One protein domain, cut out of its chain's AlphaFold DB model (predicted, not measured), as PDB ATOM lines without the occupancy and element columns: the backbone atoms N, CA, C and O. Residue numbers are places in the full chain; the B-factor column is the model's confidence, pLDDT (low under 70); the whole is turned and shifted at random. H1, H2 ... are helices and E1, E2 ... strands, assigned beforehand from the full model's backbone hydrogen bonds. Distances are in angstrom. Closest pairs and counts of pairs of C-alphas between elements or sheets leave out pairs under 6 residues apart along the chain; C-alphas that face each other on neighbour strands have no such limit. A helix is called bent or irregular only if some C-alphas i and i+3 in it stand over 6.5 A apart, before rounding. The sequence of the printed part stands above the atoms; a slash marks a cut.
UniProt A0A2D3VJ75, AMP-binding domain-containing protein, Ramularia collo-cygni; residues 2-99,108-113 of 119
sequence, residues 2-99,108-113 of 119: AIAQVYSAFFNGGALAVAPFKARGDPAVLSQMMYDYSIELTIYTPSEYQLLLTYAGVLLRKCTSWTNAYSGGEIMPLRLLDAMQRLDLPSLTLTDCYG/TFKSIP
ATOM      1  N   ALA A   2     126.334 151.735 155.029       92.12
ATOM      2  CA  ALA A   2     127.779 151.794 154.741       92.12
ATOM      3  C   ALA A   2     128.581 150.604 155.304       92.12
ATOM      4  O   ALA A   2     129.429 150.054 154.611       92.12
ATOM      5  N   ILE A   3     128.273 150.160 156.528       95.62
ATOM      6  CA  ILE A   3     128.929 148.987 157.114       95.62
ATOM      7  C   ILE A   3     128.664 147.724 156.277       95.62
ATOM      8  O   ILE A   3     129.607 147.023 155.938       95.62
ATOM      9  N   ALA A   4     127.429 147.492 155.820       95.44
ATOM     10  CA  ALA A   4     127.110 146.362 154.949       95.44
ATOM     11  C   ALA A   4     127.936 146.383 153.652       95.44
ATOM     12  O   ALA A   4     128.474 145.354 153.278       95.44
ATOM     13  N   GLN A   5     128.137 147.549 153.024       96.00
ATOM     14  CA  GLN A   5     128.984 147.670 151.825       96.00
ATOM     15  C   GLN A   5     130.438 147.255 152.096       96.00
ATOM     16  O   GLN A   5     131.024 146.511 151.312       96.00
ATOM     17  N   VAL A   6     131.008 147.700 153.222       97.62
ATOM     18  CA  VAL A   6     132.380 147.352 153.633       97.62
ATOM     19  C   VAL A   6     132.520 145.844 153.848       97.62
ATOM     20  O   VAL A   6     133.437 145.225 153.311       97.62
ATOM     21  N   TYR A   7     131.601 145.242 154.610       96.50
ATOM     22  CA  TYR A   7     131.631 143.806 154.892       96.50
ATOM     23  C   TYR A   7     131.380 142.976 153.625       96.50
ATOM     24  O   TYR A   7     132.113 142.020 153.379       96.50
ATOM     25  N   SER A   8     130.414 143.361 152.784       95.06
ATOM     26  CA  SER A   8     130.149 142.695 151.506       95.06
ATOM     27  C   SER A   8     131.378 142.686 150.600       95.06
ATOM     28  O   SER A   8     131.652 141.656 149.996       95.06
ATOM     29  N   ALA A   9     132.144 143.779 150.535       96.69
ATOM     30  CA  ALA A   9     133.377 143.809 149.756       96.69
ATOM     31  C   ALA A   9     134.428 142.847 150.333       96.69
ATOM     32  O   ALA A   9     134.844 141.903 149.664       96.69
ATOM     33  N   PHE A  10     134.838 143.033 151.588       97.12
ATOM     34  CA  PHE A  10     136.009 142.324 152.113       97.12
ATOM     35  C   PHE A  10     135.770 140.840 152.400       97.12
ATOM     36  O   PHE A  10     136.657 140.027 152.150       97.12
ATOM     37  N   PHE A  11     134.582 140.455 152.872       97.12
ATOM     38  CA  PHE A  11     134.295 139.049 153.182       97.12
ATOM     39  C   PHE A  11     134.011 138.195 151.942       97.12
ATOM     40  O   PHE A  11     134.004 136.973 152.047       97.12
ATOM     41  N   ASN A  12     133.840 138.817 150.771       96.06
ATOM     42  CA  ASN A  12     133.706 138.118 149.491       96.06
ATOM     43  C   ASN A  12     134.951 138.277 148.595       96.06
ATOM     44  O   ASN A  12     134.893 137.965 147.412       96.06
ATOM     45  N   GLY A  13     136.076 138.765 149.138       96.44
ATOM     46  CA  GLY A  13     137.323 138.949 148.379       96.44
ATOM     47  C   GLY A  13     137.283 140.084 147.347       96.44
ATOM     48  O   GLY A  13     138.130 140.130 146.458       96.44
ATOM     49  N   GLY A  14     136.305 140.984 147.452       96.00
ATOM     50  CA  GLY A  14     136.132 142.129 146.568       96.00
ATOM     51  C   GLY A  14     136.925 143.365 146.999       96.00
ATOM     52  O   GLY A  14     137.617 143.391 148.021       96.00
ATOM     53  N   ALA A  15     136.776 144.428 146.213       97.50
ATOM     54  CA  ALA A  15     137.336 145.745 146.488       97.50
ATOM     55  C   ALA A  15     136.230 146.739 146.873       97.50
ATOM     56  O   ALA A  15     135.114 146.677 146.359       97.50
ATOM     57  N   LEU A  16     136.549 147.682 147.763       97.69
ATOM     58  CA  LEU A  16     135.641 148.760 148.150       97.69
ATOM     59  C   LEU A  16     136.030 150.057 147.430       97.69
ATOM     60  O   LEU A  16     137.059 150.657 147.741       97.69
ATOM     61  N   ALA A  17     135.185 150.522 146.510       96.88
ATOM     62  CA  ALA A  17     135.328 151.844 145.907       96.88
ATOM     63  C   ALA A  17     134.733 152.916 146.832       96.88
ATOM     64  O   ALA A  17     133.533 152.924 147.111       96.88
ATOM     65  N   VAL A  18     135.572 153.834 147.315       95.81
ATOM     66  CA  VAL A  18     135.154 154.902 148.233       95.81
ATOM     67  C   VAL A  18     134.970 156.200 147.459       95.81
ATOM     68  O   VAL A  18     135.933 156.773 146.953       95.81
ATOM     69  N   ALA A  19     133.728 156.679 147.380       93.75
ATOM     70  CA  ALA A  19     133.434 157.962 146.756       93.75
ATOM     71  C   ALA A  19     134.028 159.130 147.569       93.75
ATOM     72  O   ALA A  19     133.975 159.107 148.806       93.75
ATOM     73  N   PRO A  20     134.549 160.183 146.913       93.38
ATOM     74  CA  PRO A  20     134.963 161.398 147.602       93.38
ATOM     75  C   PRO A  20     133.806 161.998 148.405       93.38
ATOM     76  O   PRO A  20     132.679 162.063 147.921       93.38
ATOM     77  N   PHE A  21     134.083 162.527 149.600       91.12
ATOM     78  CA  PHE A  21     133.044 163.097 150.471       91.12
ATOM     79  C   PHE A  21     132.175 164.157 149.770       91.12
ATOM     80  O   PHE A  21     130.958 164.167 149.926       91.12
ATOM     81  N   LYS A  22     132.794 165.018 148.951       91.94
ATOM     82  CA  LYS A  22     132.099 166.073 148.191       91.94
ATOM     83  C   LYS A  22     131.180 165.535 147.090       91.94
ATOM     84  O   LYS A  22     130.277 166.245 146.678       91.94
ATOM     85  N   ALA A  23     131.419 164.311 146.629       90.81
ATOM     86  CA  ALA A  23     130.626 163.639 145.606       90.81
ATOM     87  C   ALA A  23     129.485 162.802 146.208       90.81
ATOM     88  O   ALA A  23     128.806 162.064 145.493       90.81
ATOM     89  N   ARG A  24     129.272 162.873 147.531       88.00
ATOM     90  CA  ARG A  24     128.177 162.159 148.183       88.00
ATOM     91  C   ARG A  24     126.846 162.619 147.588       88.00
ATOM     92  O   ARG A  24     126.464 163.773 147.741       88.00
ATOM     93  N   GLY A  25     126.135 161.684 146.963       89.44
ATOM     94  CA  GLY A  25     124.856 161.955 146.313       89.44
ATOM     95  C   GLY A  25     124.974 162.664 144.962       89.44
ATOM     96  O   GLY A  25     123.950 163.073 144.436       89.44
ATOM     97  N   ASP A  26     126.174 162.809 144.389       96.75
ATOM     98  CA  ASP A  26     126.340 163.306 143.022       96.75
ATOM     99  C   ASP A  26     126.177 162.139 142.028       96.75
ATOM    100  O   ASP A  26     127.060 161.279 141.934       96.75
ATOM    101  N   PRO A  27     125.067 162.068 141.273       97.00
ATOM    102  CA  PRO A  27     124.802 160.944 140.383       97.00
ATOM    103  C   PRO A  27     125.786 160.878 139.208       97.00
ATOM    104  O   PRO A  27     126.054 159.782 138.714       97.00
ATOM    105  N   ALA A  28     126.353 162.006 138.767       96.50
ATOM    106  CA  ALA A  28     127.315 162.025 137.671       96.50
ATOM    107  C   ALA A  28     128.647 161.415 138.116       96.50
ATOM    108  O   ALA A  28     129.173 160.528 137.448       96.50
ATOM    109  N   VAL A  29     129.154 161.815 139.284       97.38
ATOM    110  CA  VAL A  29     130.406 161.253 139.815       97.38
ATOM    111  C   VAL A  29     130.231 159.783 140.194       97.38
ATOM    112  O   VAL A  29     131.079 158.960 139.856       97.38
ATOM    113  N   LEU A  30     129.129 159.429 140.860       97.75
ATOM    114  CA  LEU A  30     128.886 158.050 141.289       97.75
ATOM    115  C   LEU A  30     128.721 157.095 140.102       97.75
ATOM    116  O   LEU A  30     129.307 156.017 140.111       97.75
ATOM    117  N   SER A  31     127.985 157.487 139.059       98.00
ATOM    118  CA  SER A  31     127.851 156.659 137.851       98.00
ATOM    119  C   SER A  31     129.159 156.539 137.068       98.00
ATOM    120  O   SER A  31     129.450 155.461 136.552       98.00
ATOM    121  N   GLN A  32     129.979 157.594 137.031       98.25
ATOM    122  CA  GLN A  32     131.312 157.529 136.434       98.25
ATOM    123  C   GLN A  32     132.211 156.551 137.194       98.25
ATOM    124  O   GLN A  32     132.834 155.697 136.577       98.25
ATOM    125  N   MET A  33     132.199 156.588 138.529       98.06
ATOM    126  CA  MET A  33     132.908 155.598 139.344       98.06
ATOM    127  C   MET A  33     132.386 154.175 139.119       98.06
ATOM    128  O   MET A  33     133.181 153.240 139.065       98.06
ATOM    129  N   MET A  34     131.065 153.997 138.984       98.44
ATOM    130  CA  MET A  34     130.480 152.689 138.675       98.44
ATOM    131  C   MET A  34     131.004 152.128 137.355       98.44
ATOM    132  O   MET A  34     131.302 150.939 137.281       98.44
ATOM    133  N   TYR A  35     131.133 152.990 136.347       98.50
ATOM    134  CA  TYR A  35     131.660 152.633 135.038       98.50
ATOM    135  C   TYR A  35     133.172 152.358 135.075       98.50
ATOM    136  O   TYR A  35     133.607 151.293 134.649       98.50
ATOM    137  N   ASP A  36     133.966 153.278 135.627       98.38
ATOM    138  CA  ASP A  36     135.434 153.210 135.608       98.38
ATOM    139  C   ASP A  36     135.991 152.052 136.445       98.38
ATOM    140  O   ASP A  36     137.013 151.461 136.095       98.38
ATOM    141  N   TYR A  37     135.327 151.728 137.557       98.31
ATOM    142  CA  TYR A  37     135.750 150.661 138.466       98.31
ATOM    143  C   TYR A  37     134.992 149.349 138.264       98.31
ATOM    144  O   TYR A  37     135.155 148.444 139.080       98.31
ATOM    145  N   SER A  38     134.176 149.240 137.210       98.25
ATOM    146  CA  SER A  38     133.381 148.044 136.912       98.25
ATOM    147  C   SER A  38     132.619 147.534 138.139       98.25
ATOM    148  O   SER A  38     132.714 146.366 138.510       98.25
ATOM    149  N   ILE A  39     131.880 148.421 138.811       98.44
ATOM    150  CA  ILE A  39     131.184 148.075 140.056       98.44
ATOM    151  C   ILE A  39     130.166 146.963 139.800       98.44
ATOM    152  O   ILE A  39     129.344 147.062 138.890       98.44
ATOM    153  N   GLU A  40     130.209 145.919 140.629       98.38
ATOM    154  CA  GLU A  40     129.316 144.758 140.536       98.38
ATOM    155  C   GLU A  40     128.123 144.849 141.489       98.38
ATOM    156  O   GLU A  40     127.030 144.367 141.177       98.38
ATOM    157  N   LEU A  41     128.325 145.495 142.643       98.19
ATOM    158  CA  LEU A  41     127.364 145.567 143.735       98.19
ATOM    159  C   LEU A  41     127.204 146.999 144.247       98.19
ATOM    160  O   LEU A  41     128.178 147.666 144.595       98.19
ATOM    161  N   THR A  42     125.956 147.442 144.378       98.00
ATOM    162  CA  THR A  42     125.592 148.710 145.023       98.00
ATOM    163  C   THR A  42     124.578 148.485 146.135       98.00
ATOM    164  O   THR A  42     123.738 147.587 146.059       98.00
ATOM    165  N   ILE A  43     124.623 149.330 147.166       97.75
ATOM    166  CA  ILE A  43     123.601 149.383 148.215       97.75
ATOM    167  C   ILE A  43     123.197 150.844 148.396       97.75
ATOM    168  O   ILE A  43     124.013 151.645 148.849       97.75
ATOM    169  N   TYR A  44     121.958 151.178 148.045       97.38
ATOM    170  CA  TYR A  44     121.415 152.540 148.098       97.38
ATOM    171  C   TYR A  44     119.987 152.534 148.638       97.38
ATOM    172  O   TYR A  44     119.345 151.491 148.675       97.38
ATOM    173  N   THR A  45     119.458 153.675 149.069       97.38
ATOM    174  CA  THR A  45     118.015 153.785 149.317       97.38
ATOM    175  C   THR A  45     117.236 153.877 147.996       97.38
ATOM    176  O   THR A  45     117.806 154.237 146.956       97.38
ATOM    177  N   PRO A  46     115.919 153.600 147.992       97.50
ATOM    178  CA  PRO A  46     115.069 153.866 146.833       97.50
ATOM    179  C   PRO A  46     115.194 155.295 146.278       97.50
ATOM    180  O   PRO A  46     115.173 155.484 145.060       97.50
ATOM    181  N   SER A  47     115.330 156.304 147.142       97.38
ATOM    182  CA  SER A  47     115.511 157.704 146.732       97.38
ATOM    183  C   SER A  47     116.865 157.956 146.066       97.38
ATOM    184  O   SER A  47     116.928 158.639 145.043       97.38
ATOM    185  N   GLU A  48     117.942 157.366 146.586       97.06
ATOM    186  CA  GLU A  48     119.281 157.457 145.987       97.06
ATOM    187  C   GLU A  48     119.327 156.798 144.601       97.06
ATOM    188  O   GLU A  48     119.843 157.394 143.652       97.06
ATOM    189  N   TYR A  49     118.712 155.620 144.433       97.81
ATOM    190  CA  TYR A  49     118.597 155.008 143.108       97.81
ATOM    191  C   TYR A  49     117.776 155.854 142.139       97.81
ATOM    192  O   TYR A  49     118.157 155.984 140.978       97.81
ATOM    193  N   GLN A  50     116.665 156.447 142.581       96.94
ATOM    194  CA  GLN A  50     115.877 157.332 141.721       96.94
ATOM    195  C   GLN A  50     116.701 158.516 141.223       96.94
ATOM    196  O   GLN A  50     116.620 158.852 140.042       96.94
ATOM    197  N   LEU A  51     117.513 159.120 142.091       96.62
ATOM    198  CA  LEU A  51     118.422 160.198 141.718       96.62
ATOM    199  C   LEU A  51     119.427 159.727 140.651       96.62
ATOM    200  O   LEU A  51     119.535 160.340 139.588       96.62
ATOM    201  N   LEU A  52     120.106 158.604 140.900       97.50
ATOM    202  CA  LEU A  52     121.056 157.985 139.969       97.50
ATOM    203  C   LEU A  52     120.422 157.691 138.604       97.50
ATOM    204  O   LEU A  52     120.946 158.109 137.575       97.50
ATOM    205  N   LEU A  53     119.269 157.026 138.580       97.12
ATOM    206  CA  LEU A  53     118.581 156.656 137.342       97.12
ATOM    207  C   LEU A  53     118.086 157.877 136.563       97.12
ATOM    208  O   LEU A  53     118.158 157.887 135.334       97.12
ATOM    209  N   THR A  54     117.613 158.909 137.267       96.62
ATOM    210  CA  THR A  54     117.101 160.139 136.645       96.62
ATOM    211  C   THR A  54     118.213 160.920 135.953       96.62
ATOM    212  O   THR A  54     118.033 161.362 134.821       96.62
ATOM    213  N   TYR A  55     119.365 161.082 136.607       97.62
ATOM    214  CA  TYR A  55     120.418 161.982 136.127       97.62
ATOM    215  C   TYR A  55     121.582 161.276 135.422       97.62
ATOM    216  O   TYR A  55     122.335 161.930 134.706       97.62
ATOM    217  N   ALA A  56     121.726 159.958 135.578       97.56
ATOM    218  CA  ALA A  56     122.844 159.195 135.024       97.56
ATOM    219  C   ALA A  56     122.437 157.927 134.253       97.56
ATOM    220  O   ALA A  56     123.296 157.119 133.894       97.56
ATOM    221  N   GLY A  57     121.150 157.751 133.932       96.81
ATOM    222  CA  GLY A  57     120.646 156.547 133.260       96.81
ATOM    223  C   GLY A  57     121.377 156.175 131.961       96.81
ATOM    224  O   GLY A  57     121.556 154.994 131.680       96.81
ATOM    225  N   VAL A  58     121.856 157.154 131.180       97.44
ATOM    226  CA  VAL A  58     122.615 156.899 129.935       97.44
ATOM    227  C   VAL A  58     123.945 156.195 130.207       97.44
ATOM    228  O   VAL A  58     124.310 155.287 129.463       97.44
ATOM    229  N   LEU A  59     124.671 156.602 131.252       98.38
ATOM    230  CA  LEU A  59     125.942 155.976 131.612       98.38
ATOM    231  C   LEU A  59     125.710 154.645 132.329       98.38
ATOM    232  O   LEU A  59     126.385 153.670 132.018       98.38
ATOM    233  N   LEU A  60     124.696 154.571 133.199       98.19
ATOM    234  CA  LEU A  60     124.337 153.344 133.916       98.19
ATOM    235  C   LEU A  60     123.992 152.181 132.974       98.19
ATOM    236  O   LEU A  60     124.368 151.052 133.265       98.19
ATOM    237  N   ARG A  61     123.379 152.441 131.809       97.62
ATOM    238  CA  ARG A  61     123.162 151.431 130.747       97.62
ATOM    239  C   ARG A  61     124.453 150.769 130.248       97.62
ATOM    240  O   ARG A  61     124.401 149.698 129.661       97.62
ATOM    241  N   LYS A  62     125.608 151.415 130.428       98.12
ATOM    242  CA  LYS A  62     126.920 150.890 130.021       98.12
ATOM    243  C   LYS A  62     127.632 150.128 131.140       98.12
ATOM    244  O   LYS A  62     128.662 149.518 130.875       98.12
ATOM    245  N   CYS A  63     127.112 150.153 132.367       98.31
ATOM    246  CA  CYS A  63     127.690 149.461 133.516       98.31
ATOM    247  C   CYS A  63     127.301 147.974 133.503       98.31
ATOM    248  O   CYS A  63     126.580 147.508 134.378       98.31
ATOM    249  N   THR A  64     127.759 147.215 132.507       97.69
ATOM    250  CA  THR A  64     127.386 145.798 132.332       97.69
ATOM    251  C   THR A  64     127.936 144.867 133.415       97.69
ATOM    252  O   THR A  64     127.429 143.761 133.572       97.69
ATOM    253  N   SER A  65     128.943 145.302 134.181       98.25
ATOM    254  CA  SER A  65     129.428 144.606 135.380       98.25
ATOM    255  C   SER A  65     128.444 144.683 136.548       98.25
ATOM    256  O   SER A  65     128.479 143.833 137.436       98.25
ATOM    257  N   TRP A  66     127.567 145.693 136.566       98.25
ATOM    258  CA  TRP A  66     126.638 145.927 137.661       98.25
ATOM    259  C   TRP A  66     125.504 144.906 137.614       98.25
ATOM    260  O   TRP A  66     124.592 144.983 136.793       98.25
ATOM    261  N   THR A  67     125.590 143.925 138.506       97.19
ATOM    262  CA  THR A  67     124.703 142.756 138.540       97.19
ATOM    263  C   THR A  67     123.842 142.724 139.798       97.19
ATOM    264  O   THR A  67     122.764 142.134 139.793       97.19
ATOM    265  N   ASN A  68     124.265 143.404 140.868       97.56
ATOM    266  CA  ASN A  68     123.601 143.352 142.165       97.56
ATOM    267  C   ASN A  68     123.268 144.753 142.696       97.56
ATOM    268  O   ASN A  68     124.125 145.477 143.206       97.56
ATOM    269  N   ALA A  69     121.991 145.122 142.641       98.00
ATOM    270  CA  ALA A  69     121.462 146.311 143.292       98.00
ATOM    271  C   ALA A  69     120.720 145.908 144.568       98.00
ATOM    272  O   ALA A  69     119.695 145.239 144.511       98.00
ATOM    273  N   TYR A  70     121.191 146.344 145.730       98.12
ATOM    274  CA  TYR A  70     120.456 146.200 146.987       98.12
ATOM    275  C   TYR A  70     119.844 147.536 147.380       98.12
ATOM    276  O   TYR A  70     120.490 148.580 147.245       98.12
ATOM    277  N   SER A  71     118.608 147.498 147.864       97.69
ATOM    278  CA  SER A  71     117.851 148.671 148.279       97.69
ATOM    279  C   SER A  71     117.185 148.457 149.625       97.69
ATOM    280  O   SER A  71     116.733 147.357 149.900       97.69
ATOM    281  N   GLY A  72     117.094 149.489 150.461       96.31
ATOM    282  CA  GLY A  72     116.400 149.389 151.745       96.31
ATOM    283  C   GLY A  72     116.315 150.712 152.500       96.31
ATOM    284  O   GLY A  72     116.854 151.727 152.061       96.31
ATOM    285  N   GLY A  73     115.636 150.697 153.648       95.69
ATOM    286  CA  GLY A  73     115.465 151.868 154.521       95.69
ATOM    287  C   GLY A  73     114.333 152.823 154.121       95.69
ATOM    288  O   GLY A  73     113.982 153.703 154.900       95.69
ATOM    289  N   GLU A  74     113.723 152.627 152.952       97.19
ATOM    290  CA  GLU A  74     112.538 153.356 152.498       97.19
ATOM    291  C   GLU A  74     111.607 152.394 151.751       97.19
ATOM    292  O   GLU A  74     112.010 151.302 151.348       97.19
ATOM    293  N   ILE A  75     110.363 152.815 151.529       95.38
ATOM    294  CA  ILE A  75     109.412 152.055 150.715       95.38
ATOM    295  C   ILE A  75     109.868 152.081 149.253       95.38
ATOM    296  O   ILE A  75     110.084 153.150 148.687       95.38
ATOM    297  N   MET A  76     109.948 150.905 148.630       94.56
ATOM    298  CA  MET A  76     110.240 150.731 147.207       94.56
ATOM    299  C   MET A  76     109.034 151.144 146.338       94.56
ATOM    300  O   MET A  76     108.008 150.460 146.365       94.56
ATOM    301  N   PRO A  77     109.108 152.222 145.535       93.88
ATOM    302  CA  PRO A  77     108.006 152.610 144.665       93.88
ATOM    303  C   PRO A  77     108.102 151.920 143.296       93.88
ATOM    304  O   PRO A  77     109.191 151.753 142.753       93.88
ATOM    305  N   LEU A  78     106.957 151.613 142.675       91.81
ATOM    306  CA  LEU A  78     106.904 150.953 141.356       91.81
ATOM    307  C   LEU A  78     107.697 151.696 140.268       91.81
ATOM    308  O   LEU A  78     108.388 151.066 139.477       91.81
ATOM    309  N   ARG A  79     107.704 153.036 140.299       93.06
ATOM    310  CA  ARG A  79     108.469 153.869 139.350       93.06
ATOM    311  C   ARG A  79     109.973 153.575 139.333       93.06
ATOM    312  O   ARG A  79     110.634 153.847 138.336       93.06
ATOM    313  N   LEU A  80     110.526 153.074 140.442       95.00
ATOM    314  CA  LEU A  80     111.931 152.683 140.516       95.00
ATOM    315  C   LEU A  80     112.171 151.390 139.725       95.00
ATOM    316  O   LEU A  80     113.164 151.299 139.009       95.00
ATOM    317  N   LEU A  81     111.237 150.436 139.772       94.06
ATOM    318  CA  LEU A  81     111.303 149.219 138.957       94.06
ATOM    319  C   LEU A  81     111.255 149.558 137.468       94.06
ATOM    320  O   LEU A  81     112.132 149.126 136.727       94.06
ATOM    321  N   ASP A  82     110.318 150.417 137.059       93.62
ATOM    322  CA  ASP A  82     110.208 150.862 135.665       93.62
ATOM    323  C   ASP A  82     111.504 151.534 135.179       93.62
ATOM    324  O   ASP A  82     111.936 151.352 134.040       93.62
ATOM    325  N   ALA A  83     112.144 152.334 136.037       95.12
ATOM    326  CA  ALA A  83     113.393 153.014 135.713       95.12
ATOM    327  C   ALA A  83     114.590 152.048 135.635       95.12
ATOM    328  O   ALA A  83     115.423 152.199 134.742       95.12
ATOM    329  N   MET A  84     114.650 151.042 136.513       96.19
ATOM    330  CA  MET A  84     115.660 149.977 136.468       96.19
ATOM    331  C   MET A  84     115.507 149.105 135.214       96.19
ATOM    332  O   MET A  84     116.494 148.842 134.533       96.19
ATOM    333  N   GLN A  85     114.278 148.724 134.843       94.81
ATOM    334  CA  GLN A  85     113.998 147.961 133.616       94.81
ATOM    335  C   GLN A  85     114.478 148.689 132.359       94.81
ATOM    336  O   GLN A  85     115.007 148.076 131.435       94.81
ATOM    337  N   ARG A  86     114.350 150.019 132.325       95.31
ATOM    338  CA  ARG A  86     114.824 150.822 131.191       95.31
ATOM    339  C   ARG A  86     116.336 150.766 131.004       95.31
ATOM    340  O   ARG A  86     116.777 151.168 129.935       95.31
ATOM    341  N   LEU A  87     117.124 150.315 131.984       96.12
ATOM    342  CA  LEU A  87     118.572 150.181 131.819       96.12
ATOM    343  C   LEU A  87     118.973 149.067 130.850       96.12
ATOM    344  O   LEU A  87     120.087 149.122 130.343       96.12
ATOM    345  N   ASP A  88     118.085 148.109 130.572       95.31
ATOM    346  CA  ASP A  88     118.354 146.990 129.658       95.31
ATOM    347  C   ASP A  88     119.625 146.194 130.030       95.31
ATOM    348  O   ASP A  88     120.448 145.833 129.192       95.31
ATOM    349  N   LEU A  89     119.810 145.966 131.336       95.88
ATOM    350  CA  LEU A  89     120.911 145.189 131.905       95.88
ATOM    351  C   LEU A  89     120.383 143.811 132.343       95.88
ATOM    352  O   LEU A  89     119.929 143.676 133.479       95.88
ATOM    353  N   PRO A  90     120.439 142.772 131.490       93.19
ATOM    354  CA  PRO A  90     119.750 141.498 131.732       93.19
ATOM    355  C   PRO A  90     120.266 140.732 132.956       93.19
ATOM    356  O   PRO A  90     119.558 139.895 133.509       93.19
ATOM    357  N   SER A  91     121.499 141.007 133.382       94.19
ATOM    358  CA  SER A  91     122.115 140.392 134.561       94.19
ATOM    359  C   SER A  91     121.886 141.184 135.853       94.19
ATOM    360  O   SER A  91     122.297 140.723 136.916       94.19
ATOM    361  N   LEU A  92     121.253 142.362 135.785       96.81
ATOM    362  CA  LEU A  92     120.981 143.186 136.957       96.81
ATOM    363  C   LEU A  92     119.802 142.616 137.750       96.81
ATOM    364  O   LEU A  92     118.706 142.430 137.225       96.81
ATOM    365  N   THR A  93     120.021 142.400 139.043       96.69
ATOM    366  CA  THR A  93     118.986 142.024 140.009       96.69
ATOM    367  C   THR A  93     118.818 143.133 141.038       96.69
ATOM    368  O   THR A  93     119.805 143.620 141.590       96.69
ATOM    369  N   LEU A  94     117.570 143.507 141.340       97.62
ATOM    370  CA  LEU A  94     117.245 144.392 142.457       97.62
ATOM    371  C   LEU A  94     116.774 143.565 143.653       97.62
ATOM    372  O   LEU A  94     115.843 142.777 143.534       97.62
ATOM    373  N   THR A  95     117.373 143.771 144.818       97.75
ATOM    374  CA  THR A  95     116.983 143.122 146.072       97.75
ATOM    375  C   THR A  95     116.492 144.169 147.058       97.75
ATOM    376  O   THR A  95     117.245 145.057 147.456       97.75
ATOM    377  N   ASP A  96     115.235 144.050 147.475       97.25
ATOM    378  CA  ASP A  96     114.679 144.842 148.569       97.25
ATOM    379  C   ASP A  96     115.077 144.230 149.911       97.25
ATOM    380  O   ASP A  96     114.977 143.018 150.120       97.25
ATOM    381  N   CYS A  97     115.577 145.073 150.801       97.06
ATOM    382  CA  CYS A  97     116.175 144.706 152.071       97.06
ATOM    383  C   CYS A  97     115.500 145.494 153.182       97.06
ATOM    384  O   CYS A  97     115.379 146.720 153.107       97.06
ATOM    385  N   TYR A  98     115.147 144.811 154.264       96.56
ATOM    386  CA  TYR A  98     114.582 145.466 155.433       96.56
ATOM    387  C   TYR A  98     115.271 145.021 156.718       96.56
ATOM    388  O   TYR A  98     115.494 143.836 156.966       96.56
ATOM    389  N   GLY A  99     115.576 146.001 157.561       95.25
ATOM    390  CA  GLY A  99     116.022 145.812 158.930       95.25
ATOM    391  C   GLY A  99     116.305 147.161 159.592       95.25
ATOM    392  O   GLY A  99     116.803 148.077 158.932       95.25
ATOM    393  N   THR A 108     115.722 140.888 156.441       97.44
ATOM    394  CA  THR A 108     114.995 140.262 155.335       97.44
ATOM    395  C   THR A 108     115.506 140.760 153.992       97.44
ATOM    396  O   THR A 108     115.930 141.909 153.858       97.44
ATOM    397  N   PHE A 109     115.454 139.871 152.999       97.38
ATOM    398  CA  PHE A 109     115.909 140.112 151.635       97.38
ATOM    399  C   PHE A 109     114.901 139.506 150.665       97.38
ATOM    400  O   PHE A 109     114.516 138.342 150.808       97.38
ATOM    401  N   LYS A 110     114.471 140.285 149.677       96.94
ATOM    402  CA  LYS A 110     113.550 139.850 148.634       96.94
ATOM    403  C   LYS A 110     114.065 140.303 147.277       96.94
ATOM    404  O   LYS A 110     114.040 141.491 146.968       96.94
ATOM    405  N   SER A 111     114.491 139.352 146.452       95.62
ATOM    406  CA  SER A 111     114.806 139.623 145.050       95.62
ATOM    407  C   SER A 111     113.536 140.039 144.309       95.62
ATOM    408  O   SER A 111     112.510 139.356 144.365       95.62
ATOM    409  N   ILE A 112     113.610 141.173 143.627       92.12
ATOM    410  CA  ILE A 112     112.559 141.712 142.780       92.12
ATOM    411  C   ILE A 112     112.973 141.459 141.328       92.12
ATOM    412  O   ILE A 112     114.007 141.974 140.894       92.12
ATOM    413  N   PRO A 113     112.189 140.682 140.562       82.06
ATOM    414  CA  PRO A 113     112.447 140.498 139.143       82.06
ATOM    415  C   PRO A 113     112.421 141.840 138.408       82.06
ATOM    416  O   PRO A 113     111.413 142.549 138.437       82.06
TER     417      PRO A 113
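Overview. This is residues 2 to 99 and 108 to 113 of the 119 residues of the protein "AMP-binding domain-containing protein" of Ramularia collo-cygni (UniProt A0A2D3VJ75). A twisted sheet of four strands has helix H3 over one face, and H3 is the middle one of three helices, H2, H3 and H4, that follow one another in a bowed row. H1 sits by the E1 edge of the sheet and grazes it, and a long link without named elements, residues 12 to 26, runs from it to H2. The printed part has 104 residues, with four named helices and four named strands in the order H1, H2, E1, H3, E2, H4, E3, E4, in the class mixed, helices and strands. The mixed sheet runs E1, E2, E3, E4, with E1, E2 and E3 parallel and E4 antiparallel to E3. The whole is compact, with a radius of gyration of the C-alphas of 12.8 A, and rounded, spanning 31 by 31 by 26 A.

Arrangement. H1, residues 2 to 11, only grazes the sheet with residues 2 to 9; its closest C-alphas to E1, residues 41 to 44, are those of Gln 5 and Ile 43, 6.7 A apart. H2, residues 27 to 36, is not on the sheet but touches H3, residues 46 to 60, at Pro 27 and Leu 52, whose C-alphas are 4.8 A apart, at a steep tilt of 58 degrees, the same way. H3 is over E1 at a height over the sheet of 11.4 A and runs along the strands, at 20 degrees to E1 on the local plane; H3 and the sheet make two layers, a helix on one face of a sheet. E1 and E2, residues 68 to 72, are parallel, with N 42 and O 68 2.9 A apart, within hydrogen-bond range. H4, residues 78 to 85, touches H3 at a shallow tilt of 27 degrees, the same way, with the C-alphas of Gln 50 and Leu 80 closest at 6.2 A. H4 is only just on the sheet, with 5 pairs of C-alphas within 10 A, and only grazes it with residues 81 to 84. E2 and E3, residues 93 to 98, are parallel, with N 97 and O 71 2.7 A apart. E3 and E4, residues 108 to 112, are antiparallel, with N 110 and O 96 2.8 A apart. E1, H3, E2 and E2, H4, E3 are strand-helix-strand units, two parallel neighbour strands with a helix between, each with a right-handed crossover. In H1, H2 and H4 every O i to N i+4 pair is within hydrogen-bond range; in H3 9 of 11 are.

Along the chain. H1 begins at C-alpha 2, (127.779, 151.794, 154.741), and is 14.4 A long; H2 is 14.0 A. E1 measures 10.2 A, and H3, from C-alpha 46 at (115.069, 153.866, 146.833), 15.9 A; H3 is irregular, with C-alphas 55 and 58 8.3 A apart. E2 is 13.4 A, H4 10.9 A, E3 16.4 A and E4 12.9 A, ending at C-alpha 112, (112.559, 141.712, 142.780).

Size, cuts and confidence. The C-alphas of Gly 13 and Arg 79, the two farthest apart, are 33.7 A apart. Residues 100 to 107 are not printed; C-alphas 99 and 108 are 6.7 A apart across the cut. Of the links printed whole, H1 to H2 is long. The mean pLDDT of the printed part is 96.2, and no printed residue is under 70.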